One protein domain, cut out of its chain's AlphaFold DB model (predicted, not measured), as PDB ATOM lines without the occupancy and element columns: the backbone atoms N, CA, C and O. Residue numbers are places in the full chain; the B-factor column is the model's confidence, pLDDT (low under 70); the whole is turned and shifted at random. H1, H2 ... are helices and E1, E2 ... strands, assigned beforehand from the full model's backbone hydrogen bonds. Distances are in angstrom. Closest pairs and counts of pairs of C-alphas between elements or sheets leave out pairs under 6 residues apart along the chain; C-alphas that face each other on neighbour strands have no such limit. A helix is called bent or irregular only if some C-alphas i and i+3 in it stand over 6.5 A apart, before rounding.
ATOM      1  N   LEU A  25     -35.768  42.632  26.294       92.44
ATOM      2  CA  LEU A  25     -34.404  43.142  26.432       92.44
ATOM      3  C   LEU A  25     -34.163  44.297  25.451       92.44
ATOM      4  O   LEU A  25     -34.470  44.186  24.265       92.44
ATOM      5  N   VAL A  26     -33.570  45.384  25.940       94.38
ATOM      6  CA  VAL A  26     -33.071  46.490  25.117       94.38
ATOM      7  C   VAL A  26     -31.617  46.766  25.476       94.38
ATOM      8  O   VAL A  26     -31.291  47.018  26.635       94.38
ATOM      9  N   LEU A  27     -30.760  46.733  24.464       95.00
ATOM     10  CA  LEU A  27     -29.337  47.034  24.518       95.00
ATOM     11  C   LEU A  27     -29.079  48.417  23.917       95.00
ATOM     12  O   LEU A  27     -29.774  48.865  23.003       95.00
ATOM     13  N   THR A  28     -28.092  49.135  24.445       93.56
ATOM     14  CA  THR A  28     -27.730  50.466  23.942       93.56
ATOM     15  C   THR A  28     -26.229  50.710  24.041       93.56
ATOM     16  O   THR A  28     -25.583  50.397  25.041       93.56
ATOM     17  N   VAL A  29     -25.669  51.325  22.998       95.06
ATOM     18  CA  VAL A  29     -24.248  51.676  22.898       95.06
ATOM     19  C   VAL A  29     -24.111  53.177  22.647       95.06
ATOM     20  O   VAL A  29     -24.457  53.677  21.575       95.06
ATOM     21  N   THR A  30     -23.593  53.902  23.639       94.56
ATOM     22  CA  THR A  30     -23.335  55.347  23.576       94.56
ATOM     23  C   THR A  30     -21.980  55.636  22.914       94.56
ATOM     24  O   THR A  30     -21.149  54.731  22.782       94.56
ATOM     25  N   PRO A  31     -21.689  56.894  22.531       95.56
ATOM     26  CA  PRO A  31     -20.352  57.276  22.075       95.56
ATOM     27  C   PRO A  31     -19.244  56.944  23.085       95.56
ATOM     28  O   PRO A  31     -18.173  56.500  22.678       95.56
ATOM     29  N   GLN A  32     -19.516  57.068  24.390       96.25
ATOM     30  CA  GLN A  32     -18.543  56.713  25.423       96.25
ATOM     31  C   GLN A  32     -18.258  55.206  25.454       96.25
ATOM     32  O   GLN A  32     -17.099  54.814  25.560       96.25
ATOM     33  N   HIS A  33     -19.277  54.352  25.279       97.06
ATOM     34  CA  HIS A  33     -19.067  52.901  25.160       97.06
ATOM     35  C   HIS A  33     -18.171  52.567  23.965       97.06
ATOM     36  O   HIS A  33     -17.266  51.748  24.084       97.06
ATOM     37  N   ARG A  34     -18.367  53.250  22.829       97.50
ATOM     38  CA  ARG A  34     -17.516  53.085  21.637       97.50
ATOM     39  C   ARG A  34     -16.078  53.522  21.890       97.50
ATOM     40  O   ARG A  34     -15.161  52.838  21.446       97.50
ATOM     41  N   ALA A  35     -15.877  54.636  22.589       98.00
ATOM     42  CA  ALA A  35     -14.542  55.108  22.949       98.00
ATOM     43  C   ALA A  35     -13.827  54.109  23.873       98.00
ATOM     44  O   ALA A  35     -12.686  53.737  23.605       98.00
ATOM     45  N   ASN A  36     -14.524  53.615  24.899       98.38
ATOM     46  CA  ASN A  36     -14.009  52.595  25.810       98.38
ATOM     47  C   ASN A  36     -13.672  51.289  25.084       98.38
ATOM     48  O   ASN A  36     -12.599  50.731  25.302       98.38
ATOM     49  N   PHE A  37     -14.564  50.814  24.213       98.38
ATOM     50  CA  PHE A  37     -14.353  49.579  23.464       98.38
ATOM     51  C   PHE A  37     -13.157  49.699  22.515       98.38
ATOM     52  O   PHE A  37     -12.281  48.843  22.519       98.38
ATOM     53  N   ARG A  38     -13.034  50.821  21.795       98.56
ATOM     54  CA  ARG A  38     -11.863  51.094  20.948       98.56
ATOM     55  C   ARG A  38     -10.560  51.102  21.753       98.56
ATOM     56  O   ARG A  38      -9.561  50.556  21.296       98.56
ATOM     57  N   ALA A  39     -10.559  51.724  22.932       98.56
ATOM     58  CA  ALA A  39      -9.392  51.727  23.810       98.56
ATOM     59  C   ALA A  39      -9.039  50.307  24.279       98.56
ATOM     60  O   ALA A  39      -7.861  49.966  24.354       98.56
ATOM     61  N   PHE A  40     -10.048  49.475  24.558       98.50
ATOM     62  CA  PHE A  40      -9.856  48.065  24.884       98.50
ATOM     63  C   PHE A  40      -9.239  47.278  23.732       98.50
ATOM     64  O   PHE A  40      -8.258  46.586  23.972       98.50
ATOM     65  N   GLU A  41      -9.735  47.424  22.502       98.25
ATOM     66  CA  GLU A  41      -9.152  46.754  21.331       98.25
ATOM     67  C   GLU A  41      -7.675  47.128  21.147       98.25
ATOM     68  O   GLU A  41      -6.813  46.256  21.078       98.25
ATOM     69  N   GLN A  42      -7.368  48.428  21.163       98.38
ATOM     70  CA  GLN A  42      -5.997  48.927  21.006       98.38
ATOM     71  C   GLN A  42      -5.067  48.432  22.113       98.38
ATOM     72  O   GLN A  42      -3.923  48.052  21.857       98.38
ATOM     73  N   TRP A  43      -5.549  48.443  23.357       98.31
ATOM     74  CA  TRP A  43      -4.789  47.902  24.470       98.31
ATOM     75  C   TRP A  43      -4.572  46.401  24.298       98.31
ATOM     76  O   TRP A  43      -3.429  45.966  24.406       98.31
ATOM     77  N   PHE A  44      -5.612  45.630  23.979       98.12
ATOM     78  CA  PHE A  44      -5.531  44.180  23.811       98.12
ATOM     79  C   PHE A  44      -4.473  43.804  22.767       98.12
ATOM     80  O   PHE A  44      -3.594  42.992  23.054       98.12
ATOM     81  N   ASP A  45      -4.496  44.469  21.610       96.81
ATOM     82  CA  ASP A  45      -3.545  44.247  20.516       96.81
ATOM     83  C   ASP A  45      -2.099  44.604  20.909       96.81
ATOM     84  O   ASP A  45      -1.151  43.983  20.433       96.81
ATOM     85  N   SER A  46      -1.910  45.567  21.821       97.19
ATOM     86  CA  SER A  46      -0.582  45.959  22.319       97.19
ATOM     87  C   SER A  46       0.020  44.994  23.349       97.19
ATOM     88  O   SER A  46       1.217  45.070  23.631       97.19
ATOM     89  N   GLN A  47      -0.783  44.113  23.956       97.00
ATOM     90  CA  GLN A  47      -0.313  43.212  25.007       97.00
ATOM     91  C   GLN A  47       0.115  41.863  24.422       97.00
ATOM     92  O   GLN A  47      -0.715  41.030  24.063       97.00
ATOM     93  N   GLU A  48       1.420  41.589  24.425       95.50
ATOM     94  CA  GLU A  48       1.962  40.302  23.959       95.50
ATOM     95  C   GLU A  48       1.374  39.109  24.737       95.50
ATOM     96  O   GLU A  48       0.997  38.092  24.158       95.50
ATOM     97  N   SER A  49       1.187  39.271  26.052       95.38
ATOM     98  CA  SER A  49       0.581  38.246  26.920       95.38
ATOM     99  C   SER A  49      -0.873  37.889  26.570       95.38
ATOM    100  O   SER A  49      -1.370  36.864  27.038       95.38
ATOM    101  N   LEU A  50      -1.552  38.703  25.751       95.69
ATOM    102  CA  LEU A  50      -2.930  38.478  25.313       95.69
ATOM    103  C   LEU A  50      -3.047  37.854  23.919       95.69
ATOM    104  O   LEU A  50      -4.125  37.379  23.564       95.69
ATOM    105  N   GLN A  51      -1.952  37.773  23.158       93.94
ATOM    106  CA  GLN A  51      -1.939  37.203  21.804       93.94
ATOM    107  C   GLN A  51      -2.462  35.754  21.725       93.94
ATOM    108  O   GLN A  51      -3.158  35.430  20.764       93.94
ATOM    109  N   PRO A  52      -2.247  34.873  22.725       96.50
ATOM    110  CA  PRO A  52      -2.860  33.541  22.721       96.50
ATOM    111  C   PRO A  52      -4.390  33.543  22.897       96.50
ATOM    112  O   PRO A  52      -5.031  32.514  22.689       96.50
ATOM    113  N   TYR A  53      -4.985  34.670  23.298       96.06
ATOM    114  CA  TYR A  53      -6.392  34.791  23.685       96.06
ATOM    115  C   TYR A  53      -7.206  35.660  22.719       96.06
ATOM    116  O   TYR A  53      -8.206  36.247  23.120       96.06
ATOM    117  N   THR A  54      -6.837  35.729  21.437       96.19
ATOM    118  CA  THR A  54      -7.570  36.510  20.415       96.19
ATOM    119  C   THR A  54      -9.054  36.155  20.318       96.19
ATOM    120  O   THR A  54      -9.877  37.031  20.069       96.19
ATOM    121  N   GLN A  55      -9.429  34.905  20.609       97.38
ATOM    122  CA  GLN A  55     -10.836  34.485  20.681       97.38
ATOM    123  C   GLN A  55     -11.646  35.266  21.727       97.38
ATOM    124  O   GLN A  55     -12.848  35.445  21.552       97.38
ATOM    125  N   LEU A  56     -11.004  35.754  22.795       97.94
ATOM    126  CA  LEU A  56     -11.652  36.623  23.770       97.94
ATOM    127  C   LEU A  56     -12.019  37.965  23.137       97.94
ATOM    128  O   LEU A  56     -13.162  38.397  23.254       97.94
ATOM    129  N   LEU A  57     -11.064  38.605  22.456       98.12
ATOM    130  CA  LEU A  57     -11.291  39.882  21.785       98.12
ATOM    131  C   LEU A  57     -12.371  39.756  20.706       98.12
ATOM    132  O   LEU A  57     -13.260  40.600  20.627       98.12
ATOM    133  N   GLU A  58     -12.355  38.669  19.934       98.44
ATOM    134  CA  GLU A  58     -13.410  38.381  18.959       98.44
ATOM    135  C   GLU A  58     -14.782  38.203  19.618       98.44
ATOM    136  O   GLU A  58     -15.772  38.760  19.144       98.44
ATOM    137  N   ALA A  59     -14.867  37.500  20.749       98.50
ATOM    138  CA  ALA A  59     -16.128  37.354  21.471       98.50
ATOM    139  C   ALA A  59     -16.662  38.709  21.978       98.50
ATOM    140  O   ALA A  59     -17.851  38.994  21.825       98.50
ATOM    141  N   TYR A  60     -15.781  39.578  22.489       98.62
ATOM    142  CA  TYR A  60     -16.117  40.965  22.834       98.62
ATOM    143  C   TYR A  60     -16.599  41.767  21.620       98.62
ATOM    144  O   TYR A  60     -17.608  42.461  21.717       98.62
ATOM    145  N   ARG A  61     -15.948  41.645  20.454       98.69
ATOM    146  CA  ARG A  61     -16.386  42.301  19.205       98.69
ATOM    147  C   ARG A  61     -17.787  41.860  18.802       98.69
ATOM    148  O   ARG A  61     -18.622  42.697  18.463       98.69
ATOM    149  N   VAL A  62     -18.069  40.558  18.870       98.69
ATOM    150  CA  VAL A  62     -19.401  40.019  18.566       98.69
ATOM    151  C   VAL A  62     -20.443  40.550  19.552       98.69
ATOM    152  O   VAL A  62     -21.499  41.004  19.112       98.69
ATOM    153  N   ALA A  63     -20.152  40.550  20.858       98.50
ATOM    154  CA  ALA A  63     -21.054  41.096  21.873       98.50
ATOM    155  C   ALA A  63     -21.329  42.590  21.630       98.50
ATOM    156  O   ALA A  63     -22.482  43.006  21.529       98.50
ATOM    157  N   PHE A  64     -20.285  43.391  21.434       98.50
ATOM    158  CA  PHE A  64     -20.405  44.832  21.225       98.50
ATOM    159  C   PHE A  64     -21.184  45.193  19.948       98.50
ATOM    160  O   PHE A  64     -22.014  46.112  19.942       98.50
ATOM    161  N   ASN A  65     -20.962  44.448  18.862       98.44
ATOM    162  CA  ASN A  65     -21.696  44.621  17.610       98.44
ATOM    163  C   ASN A  65     -23.171  44.238  17.765       98.44
ATOM    164  O   ASN A  65     -24.038  45.008  17.353       98.44
ATOM    165  N   ALA A  66     -23.461  43.112  18.423       98.25
ATOM    166  CA  ALA A  66     -24.827  42.693  18.722       98.25
ATOM    167  C   ALA A  66     -25.559  43.734  19.588       98.25
ATOM    168  O   ALA A  66     -26.679  44.126  19.269       98.25
ATOM    169  N   ALA A  67     -24.903  44.270  20.622       97.06
ATOM    170  CA  ALA A  67     -25.452  45.344  21.448       97.06
ATOM    171  C   ALA A  67     -25.703  46.634  20.651       97.06
ATOM    172  O   ALA A  67     -26.712  47.303  20.868       97.06
ATOM    173  N   THR A  68     -24.827  46.967  19.699       97.19
ATOM    174  CA  THR A  68     -24.986  48.141  18.825       97.19
ATOM    175  C   THR A  68     -26.251  48.063  17.966       97.19
ATOM    176  O   THR A  68     -26.883  49.093  17.737       97.19
ATOM    177  N   VAL A  69     -26.626  46.868  17.504       97.25
ATOM    178  CA  VAL A  69     -27.818  46.648  16.662       97.25
ATOM    179  C   VAL A  69     -29.018  46.104  17.445       97.25
ATOM    180  O   VAL A  69     -30.031  45.755  16.846       97.25
ATOM    181  N   ASN A  70     -28.918  46.057  18.778       96.12
ATOM    182  CA  ASN A  70     -29.930  45.509  19.680       96.12
ATOM    183  C   ASN A  70     -30.321  44.040  19.380       96.12
ATOM    184  O   ASN A  70     -31.476  43.647  19.543       96.12
ATOM    185  N   ASP A  71     -29.359  43.209  18.965       97.44
ATOM    186  CA  ASP A  71     -29.542  41.760  18.813       97.44
ATOM    187  C   ASP A  71     -29.299  41.048  20.151       97.44
ATOM    188  O   ASP A  71     -28.186  40.634  20.491       97.44
ATOM    189  N   GLY A  72     -30.369  40.892  20.932       95.12
ATOM    190  CA  GLY A  72     -30.311  40.240  22.239       95.12
ATOM    191  C   GLY A  72     -29.895  38.763  22.199       95.12
ATOM    192  O   GLY A  72     -29.267  38.280  23.143       95.12
ATOM    193  N   VAL A  73     -30.210  38.033  21.124       95.69
ATOM    194  CA  VAL A  73     -29.892  36.600  21.017       95.69
ATOM    195  C   VAL A  73     -28.402  36.418  20.763       95.69
ATOM    196  O   VAL A  73     -27.749  35.634  21.456       95.69
ATOM    197  N   GLN A  74     -27.854  37.154  19.796       97.81
ATOM    198  CA  GLN A  74     -26.427  37.115  19.504       97.81
ATOM    199  C   GLN A  74     -25.610  37.658  20.677       97.81
ATOM    200  O   GLN A  74     -24.602  37.050  21.041       97.81
ATOM    201  N   TYR A  75     -26.087  38.725  21.326       97.88
ATOM    202  CA  TYR A  75     -25.451  39.292  22.511       97.88
ATOM    203  C   TYR A  75     -25.295  38.255  23.628       97.88
ATOM    204  O   TYR A  75     -24.183  37.988  24.075       97.88
ATOM    205  N   ARG A  76     -26.389  37.590  24.033       95.88
ATOM    206  CA  ARG A  76     -26.356  36.569  25.097       95.88
ATOM    207  C   ARG A  76     -25.417  35.407  24.765       95.88
ATOM    208  O   ARG A  76     -24.707  34.924  25.646       95.88
ATOM    209  N   ARG A  77     -25.394  34.962  23.503       97.44
ATOM    210  CA  ARG A  77     -24.466  33.910  23.051       97.44
ATOM    211  C   ARG A  77     -23.013  34.358  23.193       97.44
ATOM    212  O   ARG A  77     -22.207  33.605  23.727       97.44
ATOM    213  N   ALA A  78     -22.692  35.573  22.754       97.94
ATOM    214  CA  ALA A  78     -21.342  36.117  22.843       97.94
ATOM    215  C   ALA A  78     -20.887  36.303  24.298       97.94
ATOM    216  O   ALA A  78     -19.788  35.881  24.646       97.94
ATOM    217  N   ILE A  79     -21.758  36.822  25.171       97.38
ATOM    218  CA  ILE A  79     -21.488  36.944  26.612       97.38
ATOM    219  C   ILE A  79     -21.192  35.584  27.249       97.38
ATOM    220  O   ILE A  79     -20.212  35.448  27.975       97.38
ATOM    221  N   SER A  80     -21.959  34.542  26.910       96.81
ATOM    222  CA  SER A  80     -21.680  33.186  27.402       96.81
ATOM    223  C   SER A  80     -20.310  32.658  26.957       96.81
ATOM    224  O   SER A  80     -19.679  31.904  27.699       96.81
ATOM    225  N   VAL A  81     -19.845  33.024  25.757       97.94
ATOM    226  CA  VAL A  81     -18.499  32.675  25.274       97.94
ATOM    227  C   VAL A  81     -17.434  33.446  26.056       97.94
ATOM    228  O   VAL A  81     -16.465  32.836  26.507       97.94
ATOM    229  N   ILE A  82     -17.634  34.750  26.278       98.12
ATOM    230  CA  ILE A  82     -16.740  35.595  27.086       98.12
ATOM    231  C   ILE A  82     -16.585  35.011  28.496       98.12
ATOM    232  O   ILE A  82     -15.460  34.780  28.937       98.12
ATOM    233  N   ASP A  83     -17.691  34.701  29.176       96.25
ATOM    234  CA  ASP A  83     -17.683  34.134  30.531       96.25
ATOM    235  C   ASP A  83     -16.919  32.805  30.603       96.25
ATOM    236  O   ASP A  83     -16.125  32.580  31.524       96.25
ATOM    237  N   SER A  84     -17.121  31.934  29.611       97.06
ATOM    238  CA  SER A  84     -16.425  30.650  29.508       97.06
ATOM    239  C   SER A  84     -14.913  30.837  29.353       97.06
ATOM    240  O   SER A  84     -14.130  30.260  30.116       97.06
ATOM    241  N   ILE A  85     -14.489  31.710  28.431       97.44
ATOM    242  CA  ILE A  85     -13.068  32.000  28.203       97.44
ATOM    243  C   ILE A  85     -12.443  32.594  29.468       97.44
ATOM    244  O   ILE A  85     -11.425  32.091  29.943       97.44
ATOM    245  N   LEU A  86     -13.065  33.622  30.058       96.50
ATOM    246  CA  LEU A  86     -12.559  34.305  31.252       96.50
ATOM    247  C   LEU A  86     -12.441  33.368  32.458       96.50
ATOM    248  O   LEU A  86     -11.477  33.471  33.224       96.50
ATOM    249  N   THR A  87     -13.365  32.418  32.613       95.69
ATOM    250  CA  THR A  87     -13.283  31.390  33.661       95.69
ATOM    251  C   THR A  87     -11.993  30.577  33.535       95.69
ATOM    252  O   THR A  87     -11.291  30.391  34.534       95.69
ATOM    253  N   GLY A  88     -11.633  30.179  32.311       95.56
ATOM    254  CA  GLY A  88     -10.432  29.395  32.008       95.56
ATOM    255  C   GLY A  88      -9.113  30.177  31.999       95.56
ATOM    256  O   GLY A  88      -8.048  29.561  31.973       95.56
ATOM    257  N   LEU A  89      -9.140  31.513  32.036       96.88
ATOM    258  CA  LEU A  89      -7.912  32.308  31.976       96.88
ATOM    259  C   LEU A  89      -7.055  32.201  33.249       96.88
ATOM    260  O   LEU A  89      -7.595  32.163  34.366       96.88
ATOM    261  N   PRO A  90      -5.716  32.288  33.116       97.75
ATOM    262  CA  PRO A  90      -4.824  32.470  34.253       97.75
ATOM    263  C   PRO A  90      -5.188  33.713  35.074       97.75
ATOM    264  O   PRO A  90      -5.614  34.742  34.542       97.75
ATOM    265  N   VAL A  91      -4.973  33.646  36.390       97.44
ATOM    266  CA  VAL A  91      -5.280  34.751  37.316       97.44
ATOM    267  C   VAL A  91      -4.515  36.030  36.960       97.44
ATOM    268  O   VAL A  91      -5.085  37.116  37.038       97.44
ATOM    269  N   SER A  92      -3.257  35.919  36.523       97.19
ATOM    270  CA  SER A  92      -2.441  37.065  36.093       97.19
ATOM    271  C   SER A  92      -3.054  37.805  34.902       97.19
ATOM    272  O   SER A  92      -3.106  39.033  34.905       97.19
ATOM    273  N   ILE A  93      -3.581  37.067  33.924       97.88
ATOM    274  CA  ILE A  93      -4.238  37.634  32.743       97.88
ATOM    275  C   ILE A  93      -5.549  38.319  33.137       97.88
ATOM    276  O   ILE A  93      -5.767  39.478  32.789       97.88
ATOM    277  N   LYS A  94      -6.385  37.649  33.942       97.19
ATOM    278  CA  LYS A  94      -7.615  38.242  34.497       97.19
ATOM    279  C   LYS A  94      -7.343  39.546  35.243       97.19
ATOM    280  O   LYS A  94      -8.079  40.514  35.075       97.19
ATOM    281  N   LYS A  95      -6.279  39.573  36.049       97.25
ATOM    282  CA  LYS A  95      -5.855  40.763  36.789       97.25
ATOM    283  C   LYS A  95      -5.452  41.896  35.843       97.25
ATOM    284  O   LYS A  95      -5.938  43.001  36.029       97.25
ATOM    285  N   SER A  96      -4.653  41.614  34.814       97.25
ATOM    286  CA  SER A  96      -4.251  42.610  33.805       97.25
ATOM    287  C   SER A  96      -5.461  43.240  33.094       97.25
ATOM    288  O   SER A  96      -5.560  44.463  32.998       97.25
ATOM    289  N   ILE A  97      -6.437  42.418  32.690       97.69
ATOM    290  CA  ILE A  97      -7.700  42.886  32.089       97.69
ATOM    291  C   ILE A  97      -8.486  43.758  33.076       97.69
ATOM    292  O   ILE A  97      -8.912  44.859  32.731       97.69
ATOM    293  N   GLY A  98      -8.650  43.291  34.317       96.81
ATOM    294  CA  GLY A  98      -9.354  44.040  35.357       96.81
ATOM    295  C   GLY A  98      -8.699  45.394  35.645       96.81
ATOM    296  O   GLY A  98      -9.389  46.408  35.700       96.81
ATOM    297  N   GLU A  99      -7.372  45.434  35.764       97.31
ATOM    298  CA  GLU A  99      -6.610  46.670  35.959       97.31
ATOM    299  C   GLU A  99      -6.784  47.636  34.789       97.31
ATOM    300  O   GLU A  99      -6.972  48.833  35.011       97.31
ATOM    301  N   PHE A 100      -6.776  47.145  33.548       97.94
ATOM    302  CA  PHE A 100      -7.061  47.991  32.395       97.94
ATOM    303  C   PHE A 100      -8.476  48.583  32.448       97.94
ATOM    304  O   PHE A 100      -8.636  49.789  32.266       97.94
ATOM    305  N   PHE A 101      -9.494  47.786  32.786       97.25
ATOM    306  CA  PHE A 101     -10.876  48.269  32.880       97.25
ATOM    307  C   PHE A 101     -11.066  49.384  33.912       97.25
ATOM    308  O   PHE A 101     -11.889  50.269  33.690       97.25
ATOM    309  N   THR A 102     -10.272  49.419  34.989       96.00
ATOM    310  CA  THR A 102     -10.320  50.535  35.960       96.00
ATOM    311  C   THR A 102      -9.851  51.879  35.395       96.00
ATOM    312  O   THR A 102     -10.156  52.917  35.975       96.00
ATOM    313  N   LYS A 103      -9.129  51.880  34.265       96.56
ATOM    314  CA  LYS A 103      -8.639  53.092  33.587       96.56
ATOM    315  C   LYS A 103      -9.640  53.652  32.577       96.56
ATOM    316  O   LYS A 103      -9.433  54.750  32.065       96.56
ATOM    317  N   LEU A 104     -10.688  52.895  32.253       96.94
ATOM    318  CA  LEU A 104     -11.710  53.317  31.307       96.94
ATOM    319  C   LEU A 104     -12.680  54.304  31.957       96.94
ATOM    320  O   LEU A 104     -12.966  54.246  33.154       96.94
ATOM    321  N   GLN A 105     -13.208  55.216  31.148       94.12
ATOM    322  CA  GLN A 105     -14.141  56.222  31.631       94.12
ATOM    323  C   GLN A 105     -15.519  55.599  31.841       94.12
ATOM    324  O   GLN A 105     -16.083  54.954  30.954       94.12
ATOM    325  N   ARG A 106     -16.090  55.815  33.027       88.94
ATOM    326  CA  ARG A 106     -17.449  55.364  33.328       88.94
ATOM    327  C   ARG A 106     -18.452  56.144  32.464       88.94
ATOM    328  O   ARG A 106     -18.315  57.359  32.364       88.94
ATOM    329  N   PRO A 107     -19.454  55.495  31.854       87.31
ATOM    330  CA  PRO A 107     -20.436  56.213  31.055       87.31
ATOM    331  C   PRO A 107     -21.427  56.965  31.956       87.31
ATOM    332  O   PRO A 107     -21.914  56.412  32.942       87.31
ATOM    333  N   ASP A 108     -21.759  58.203  31.587       74.69
ATOM    334  CA  ASP A 108     -22.507  59.147  32.440       74.69
ATOM    335  C   ASP A 108     -24.024  58.893  32.513       74.69
ATOM    336  O   ASP A 108     -24.732  59.505  33.313       74.69
ATOM    337  N   SER A 109     -24.558  57.994  31.682       65.62
ATOM    338  CA  SER A 109     -26.004  57.747  31.615       65.62
ATOM    339  C   SER A 109     -26.457  56.674  32.606       65.62
ATOM    340  O   SER A 109     -25.850  55.616  32.728       65.62
ATOM    341  N   SER A 110     -27.555  56.915  33.317       66.62
ATOM    342  CA  SER A 110     -28.278  55.815  33.962       66.62
ATOM    343  C   SER A 110     -29.158  55.124  32.914       66.62
ATOM    344  O   SER A 110     -29.724  55.819  32.066       66.62
ATOM    345  N   PRO A 111     -29.289  53.785  32.938       71.75
ATOM    346  CA  PRO A 111     -30.219  53.099  32.052       71.75
ATOM    347  C   PRO A 111     -31.635  53.626  32.293       71.75
ATOM    348  O   PRO A 111     -32.070  53.722  33.442       71.75
ATOM    349  N   ILE A 112     -32.372  53.932  31.225       70.94
ATOM    350  CA  ILE A 112     -33.804  54.228  31.338       70.94
ATOM    351  C   ILE A 112     -34.519  52.898  31.556       70.94
ATOM    352  O   ILE A 112     -34.812  52.177  30.606       70.94
ATOM    353  N   VAL A 113     -34.754  52.543  32.817       76.94
ATOM    354  CA  VAL A 113     -35.430  51.293  33.166       76.94
ATOM    355  C   VAL A 113     -36.909  51.409  32.779       76.94
ATOM    356  O   VAL A 113     -37.584  52.319  33.266       76.94
ATOM    357  N   PRO A 114     -37.435  50.532  31.905       66.75
ATOM    358  CA  PRO A 114     -38.840  50.580  31.523       66.75
ATOM    359  C   PRO A 114     -39.722  50.349  32.752       66.75
ATOM    360  O   PRO A 114     -39.470  49.447  33.546       66.75
ATOM    361  N   HIS A 115     -40.773  51.146  32.922       58.91
ATOM    362  CA  HIS A 115     -41.801  50.870  33.924       58.91
ATOM    363  C   HIS A 115     -42.761  49.821  33.348       58.91
ATOM    364  O   HIS A 115     -43.542  50.153  32.457       58.91
ATOM    365  N   GLY A 116     -42.700  48.564  33.803       57.03
ATOM    366  CA  GLY A 116     -43.531  47.516  33.204       57.03
ATOM    367  C   GLY A 116     -43.538  46.157  33.912       57.03
ATOM    368  O   GLY A 116     -42.520  45.734  34.450       57.03
ATOM    369  N   THR A 117     -44.735  45.548  33.877       54.38
ATOM    370  CA  THR A 117     -45.220  44.222  34.333       54.38
ATOM    371  C   THR A 117     -44.908  43.757  35.766       54.38
ATOM    372  O   THR A 117     -43.916  44.110  36.389       54.38
ATOM    373  N   ALA A 118     -45.798  42.925  36.331       61.44
ATOM    374  CA  ALA A 118     -45.677  42.410  37.704       61.44
ATOM    375  C   ALA A 118     -44.440  41.508  37.944       61.44
ATOM    376  O   ALA A 118     -44.183  41.137  39.085       61.44
ATOM    377  N   GLY A 119     -43.679  41.166  36.893       62.56
ATOM    378  CA  GLY A 119     -42.365  40.519  36.992       62.56
ATOM    379  C   GLY A 119     -41.211  41.494  37.253       62.56
ATOM    380  O   GLY A 119     -40.149  41.060  37.679       62.56
ATOM    381  N   GLY A 120     -41.419  42.805  37.089       84.81
ATOM    382  CA  GLY A 120     -40.437  43.850  37.370       84.81
ATOM    383  C   GLY A 120     -39.446  44.107  36.233       84.81
ATOM    384  O   GLY A 120     -39.348  43.366  35.253       84.81
ATOM    385  N   SER A 121     -38.673  45.182  36.389       89.56
ATOM    386  CA  SER A 121     -37.672  45.623  35.423       89.56
ATOM    387  C   SER A 121     -36.374  46.057  36.101       89.56
ATOM    388  O   SER A 121     -36.356  46.467  37.264       89.56
ATOM    389  N   CYS A 122     -35.261  45.956  35.378       91.12
ATOM    390  CA  CYS A 122     -33.983  46.522  35.806       91.12
ATOM    391  C   CYS A 122     -33.152  46.991  34.611       91.12
ATOM    392  O   CYS A 122     -33.496  46.751  33.453       91.12
ATOM    393  N   GLY A 123     -32.038  47.667  34.893       92.38
ATOM    394  CA  GLY A 123     -31.031  47.978  33.890       92.38
ATOM    395  C   GLY A 123     -29.633  48.057  34.488       92.38
ATOM    396  O   GLY A 123     -29.470  48.290  35.685       92.38
ATOM    397  N   ALA A 124     -28.626  47.869  33.643       93.06
ATOM    398  CA  ALA A 124     -27.218  48.031  33.980       93.06
ATOM    399  C   ALA A 124     -26.543  48.909  32.928       93.06
ATOM    400  O   ALA A 124     -26.758  48.716  31.733       93.06
ATOM    401  N   ASN A 125     -25.720  49.861  33.373       94.56
ATOM    402  CA  ASN A 125     -24.857  50.644  32.499       94.56
ATOM    403  C   ASN A 125     -23.386  50.368  32.833       94.56
ATOM    404  O   ASN A 125     -22.929  50.669  33.939       94.56
ATOM    405  N   CYS A 126     -22.680  49.769  31.880       95.19
ATOM    406  CA  CYS A 126     -21.339  49.218  32.030       95.19
ATOM    407  C   CYS A 126     -20.392  49.821  30.981       95.19
ATOM    408  O   CYS A 126     -20.792  50.637  30.158       95.19
ATOM    409  N   LEU A 127     -19.111  49.452  31.017       96.62
ATOM    410  CA  LEU A 127     -18.071  50.094  30.203       96.62
ATOM    411  C   LEU A 127     -18.343  50.020  28.697       96.62
ATOM    412  O   LEU A 127     -18.045  50.983  27.988       96.62
ATOM    413  N   PHE A 128     -18.913  48.906  28.233       96.50
ATOM    414  CA  PHE A 128     -19.101  48.604  26.813       96.50
ATOM    415  C   PHE A 128     -20.563  48.633  26.359       96.50
ATOM    416  O   PHE A 128     -20.850  48.487  25.173       96.50
ATOM    417  N   GLY A 129     -21.509  48.902  27.256       95.06
ATOM    418  CA  GLY A 129     -22.914  48.896  26.887       95.06
ATOM    419  C   GLY A 129     -23.853  49.164  28.045       95.06
ATOM    420  O   GLY A 129     -23.497  49.087  29.221       95.06
ATOM    421  N   THR A 130     -25.103  49.409  27.682       95.25
ATOM    422  CA  THR A 130     -26.234  49.436  28.598       95.25
ATOM    423  C   THR A 130     -27.200  48.320  28.233       95.25
ATOM    424  O   THR A 130     -27.422  48.062  27.050       95.25
ATOM    425  N   CYS A 131     -27.816  47.701  29.235       93.62
ATOM    426  CA  CYS A 131     -28.976  46.842  29.045       93.62
ATOM    427  C   CYS A 131     -30.129  47.299  29.943       93.62
ATOM    428  O   CYS A 131     -29.917  47.791  31.053       93.62
ATOM    429  N   THR A 132     -31.353  47.127  29.459       93.94
ATOM    430  CA  THR A 132     -32.587  47.229  30.242       93.94
ATOM    431  C   THR A 132     -33.461  46.036  29.917       93.94
ATOM    432  O   THR A 132     -33.470  45.566  28.778       93.94
ATOM    433  N   ILE A 133     -34.156  45.512  30.918       92.25
ATOM    434  CA  ILE A 133     -34.982  44.323  30.762       92.25
ATOM    435  C   ILE A 133     -36.295  44.471  31.511       92.25
ATOM    436  O   ILE A 133     -36.331  44.989  32.628       92.25
ATOM    437  N   GLU A 134     -37.361  43.998  30.880       92.31
ATOM    438  CA  GLU A 134     -38.664  43.777  31.491       92.31
ATOM    439  C   GLU A 134     -38.959  42.276  31.487       92.31
ATOM    440  O   GLU A 134     -38.840  41.614  30.448       92.31
ATOM    441  N   CYS A 135     -39.309  41.749  32.660       89.81
ATOM    442  CA  CYS A 135     -39.487  40.323  32.879       89.81
ATOM    443  C   CYS A 135     -40.961  39.933  33.005       89.81
ATOM    444  O   CYS A 135     -41.745  40.644  33.638       89.81
ATOM    445  N   PRO A 136     -41.363  38.778  32.448       87.94
ATOM    446  CA  PRO A 136     -42.730  38.306  32.583       87.94
ATOM    447  C   PRO A 136     -43.066  37.910  34.021       87.94
ATOM    448  O   PRO A 136     -42.194  37.638  34.852       87.94
ATOM    449  N   GLN A 137     -44.366  37.840  34.312       85.00
ATOM    450  CA  GLN A 137     -44.851  37.372  35.609       85.00
ATOM    451  C   GLN A 137     -44.274  35.992  35.954       85.00
ATOM    452  O   GLN A 137     -44.130  35.137  35.084       85.00
ATOM    453  N   GLY A 138     -43.965  35.770  37.233       83.69
ATOM    454  CA  GLY A 138     -43.342  34.520  37.686       83.69
ATOM    455  C   GLY A 138     -41.816  34.474  37.530       83.69
ATOM    456  O   GLY A 138     -41.187  33.512  37.971       83.69
ATOM    457  N   THR A 139     -41.207  35.529  36.987       88.88
ATOM    458  CA  THR A 139     -39.752  35.723  36.972       88.88
ATOM    459  C   THR A 139     -39.381  37.053  37.618       88.88
ATOM    460  O   THR A 139     -40.216  37.952  37.714       88.88
ATOM    461  N   LYS A 140     -38.129  37.173  38.060       88.12
ATOM    462  CA  LYS A 140     -37.533  38.414  38.557       88.12
ATOM    463  C   LYS A 140     -36.378  38.851  37.655       88.12
ATOM    464  O   LYS A 140     -35.648  37.997  37.138       88.12
ATOM    465  N   PRO A 141     -36.175  40.161  37.480       91.38
ATOM    466  CA  PRO A 141     -35.115  40.683  36.648       91.38
ATOM    467  C   PRO A 141     -33.780  40.656  37.406       91.38
ATOM    468  O   PRO A 141     -33.719  40.852  38.621       91.38
ATOM    469  N   LYS A 142     -32.691  40.431  36.673       91.81
ATOM    470  CA  LYS A 142     -31.313  40.453  37.167       91.81
ATOM    471  C   LYS A 142     -30.458  41.278  36.219       91.81
ATOM    472  O   LYS A 142     -30.333  40.927  35.048       91.81
ATOM    473  N   CYS A 143     -29.865  42.350  36.742       92.19
ATOM    474  CA  CYS A 143     -28.998  43.258  35.998       92.19
ATOM    475  C   CYS A 143     -27.721  43.537  36.783       92.19
ATOM    476  O   CYS A 143     -27.792  43.945  37.941       92.19
ATOM    477  N   PHE A 144     -26.560  43.343  36.167       93.88
ATOM    478  CA  PHE A 144     -25.267  43.673  36.766       93.88
ATOM    479  C   PHE A 144     -24.208  43.897  35.683       93.88
ATOM    480  O   PHE A 144     -24.410  43.539  34.526       93.88
ATOM    481  N   CYS A 145     -23.080  44.499  36.058       93.94
ATOM    482  CA  CYS A 145     -21.912  44.590  35.187       93.94
ATOM    483  C   CYS A 145     -20.945  43.459  35.507       93.94
ATOM    484  O   CYS A 145     -20.602  43.258  36.674       93.94
ATOM    485  N   GLN A 146     -20.454  42.775  34.482       94.62
ATOM    486  CA  GLN A 146     -19.401  41.782  34.628       94.62
ATOM    487  C   GLN A 146     -18.426  41.941  33.468       94.62
ATOM    488  O   GLN A 146     -18.825  42.044  32.316       94.62
ATOM    489  N   TRP A 147     -17.138  42.051  33.798       94.12
ATOM    490  CA  TRP A 147     -16.066  42.214  32.810       94.12
ATOM    491  C   TRP A 147     -16.333  43.309  31.755       94.12
ATOM    492  O   TRP A 147     -16.056  43.149  30.577       94.12
ATOM    493  N   GLY A 148     -16.871  44.451  32.193       91.81
ATOM    494  CA  GLY A 148     -17.147  45.603  31.326       91.81
ATOM    495  C   GLY A 148     -18.474  45.539  30.562       91.81
ATOM    496  O   GLY A 148     -18.963  46.587  30.134       91.81
ATOM    497  N   GLU A 149     -19.106  44.370  30.483       95.50
ATOM    498  CA  GLU A 149     -20.365  44.135  29.774       95.50
ATOM    499  C   GLU A 149     -21.589  44.182  30.712       95.50
ATOM    500  O   GLU A 149     -21.489  43.820  31.893       95.50
ATOM    501  N   PRO A 150     -22.760  44.628  30.221       95.06
ATOM    502  CA  PRO A 150     -24.022  44.562  30.955       95.06
ATOM    503  C   PRO A 150     -24.734  43.197  30.835       95.06
ATOM    504  O   PRO A 150     -25.195  42.789  29.774       95.06
ATOM    505  N   HIS A 151     -24.939  42.514  31.961       95.50
ATOM    506  CA  HIS A 151     -25.670  41.248  32.031       95.50
ATOM    507  C   HIS A 151     -27.105  41.501  32.498       95.50
ATOM    508  O   HIS A 151     -27.327  41.725  33.686       95.50
ATOM    509  N   CYS A 152     -28.075  41.436  31.579       93.06
ATOM    510  CA  CYS A 152     -29.510  41.486  31.879       93.06
ATOM    511  C   CYS A 152     -30.176  40.132  31.617       93.06
ATOM    512  O   CYS A 152     -29.977  39.529  30.563       93.06
ATOM    513  N   GLY A 153     -31.034  39.660  32.515       91.94
ATOM    514  CA  GLY A 153     -31.816  38.438  32.314       91.94
ATOM    515  C   GLY A 153     -33.005  38.341  33.257       91.94
ATOM    516  O   GLY A 153     -33.067  39.059  34.254       91.94
ATOM    517  N   CYS A 154     -33.932  37.448  32.932       91.00
ATOM    518  CA  CYS A 154     -34.992  37.034  33.839       91.00
ATOM    519  C   CYS A 154     -34.612  35.692  34.461       91.00
ATOM    520  O   CYS A 154     -34.224  34.761  33.756       91.00
ATOM    521  N   GLU A 155     -34.714  35.585  35.780       88.62
ATOM    522  CA  GLU A 155     -34.551  34.320  36.493       88.62
ATOM    523  C   GLU A 155     -35.859  33.963  37.212       88.62
ATOM    524  O   GLU A 155     -36.644  34.858  37.538       88.62
ATOM    525  N   PRO A 156     -36.147  32.674  37.455       85.38
ATOM    526  CA  PRO A 156     -37.330  32.291  38.213       85.38
ATOM    527  C   PRO A 156     -37.338  32.968  39.589       85.38
ATOM    528  O   PRO A 156     -36.283  33.171  40.205       85.38
ATOM    529  N   PHE A 157     -38.521  33.275  40.122       80.56
ATOM    530  CA  PHE A 157     -38.616  33.424  41.572       80.56
ATOM    531  C   PHE A 157     -38.246  32.063  42.155       80.56
ATOM    532  O   PHE A 157     -38.999  31.108  41.971       80.56
TER     533      PHE A 157
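This is residues 25 to 157 of the 160 residues of an uncharacterized protein of bacterium HR20 (UniProt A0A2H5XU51). A small strand sandwich, the sheet E1 E3 E2 face to face with the two-stranded sheet E4 E5, makes one end of an elongated domain, and helices make the other. H1, H2 and H3 run up and down side by side, with H2 between the other two, and the shorter H4 is set steeply to H2 and H3; the end of H2 and the start of H3 reach the sandwich at E1. The printed part has 133 residues, with four named helices and five named strands in the order E1 H1 H2 H3 H4 E2 E3 E4 E5; both sheets are antiparallel and the class is mixed, helices and strands. The whole is compact, with a radius of gyration of the C-alphas of 15.1 A and spans of 49 by 29 by 23 A.

In the larger sheet, E1 is residues 25 to 28, 10.2 A long from C-alpha 25 at (-34.404, 43.142, 26.432); E3 is residues 130 to 134, 14.0 A, and E2 residues 121 to 125, 14.1 A. E4 is residues 139 to 146, 21.4 A, and E5 residues 149 to 156, 22.3 A, ending at C-alpha 156 at (-37.330, 32.291, 38.213). H1 is residues 31 to 46, 22.8 A; H2 is residues 48 to 68, 28.5 A, from C-alpha 48 at (1.962, 40.302, 23.959); H3 is residues 72 to 88, 24.7 A; H4 is residues 91 to 101, 15.3 A.

E3 is the inner strand between the edge strands E1 and E2, with N 26 and O 132 at 2.8 A and N 124 and O 131 at 2.9 A. E4 and E5 form a hairpin, with N 142 and O 153 at 2.8 A. In the sandwich, two sheets face to face, the best planes stand 15 degrees apart; the closest C-alphas of E2 and E4 are those of Ala 124 and Cys 143, 5.5 A. H2 only grazes the larger sheet with residues 64 to 68; its closest C-alphas with E1 are those of Ala 67 and Leu 27, 5.2 A. H2 and H3 touch as a helical hairpin, closest at the C-alphas of Ala 63 and Tyr 75, 4.8 A, at a shallow tilt of 20 degrees. H1, with residues 41 to 45 alone, touches H2 in another helical hairpin, closest at the C-alphas of Phe 44 and Leu 50, 6.4 A. H4 is near H1, with 10 pairs of C-alphas within 10 A, and close but not clearly touching H2, at a steep tilt of 49 degrees. H2 is irregular, with C-alphas 52 and 55 8.3 A apart and a kink of 65 degrees near residue 55. Every O i to N i+4 pair is within hydrogen-bond range in H1, H3 and H4, and 11 of 17 in H2.

The C-alphas farthest apart are those of Glu 48 and Ala 118, 49.6 A. The printed part has no cut. The link from H4 to E2, residues 102 to 120, is long; the other links are tight. The mean pLDDT of the printed part is 92.5, and residues 109 to 110 and 114 to 119 are under 70.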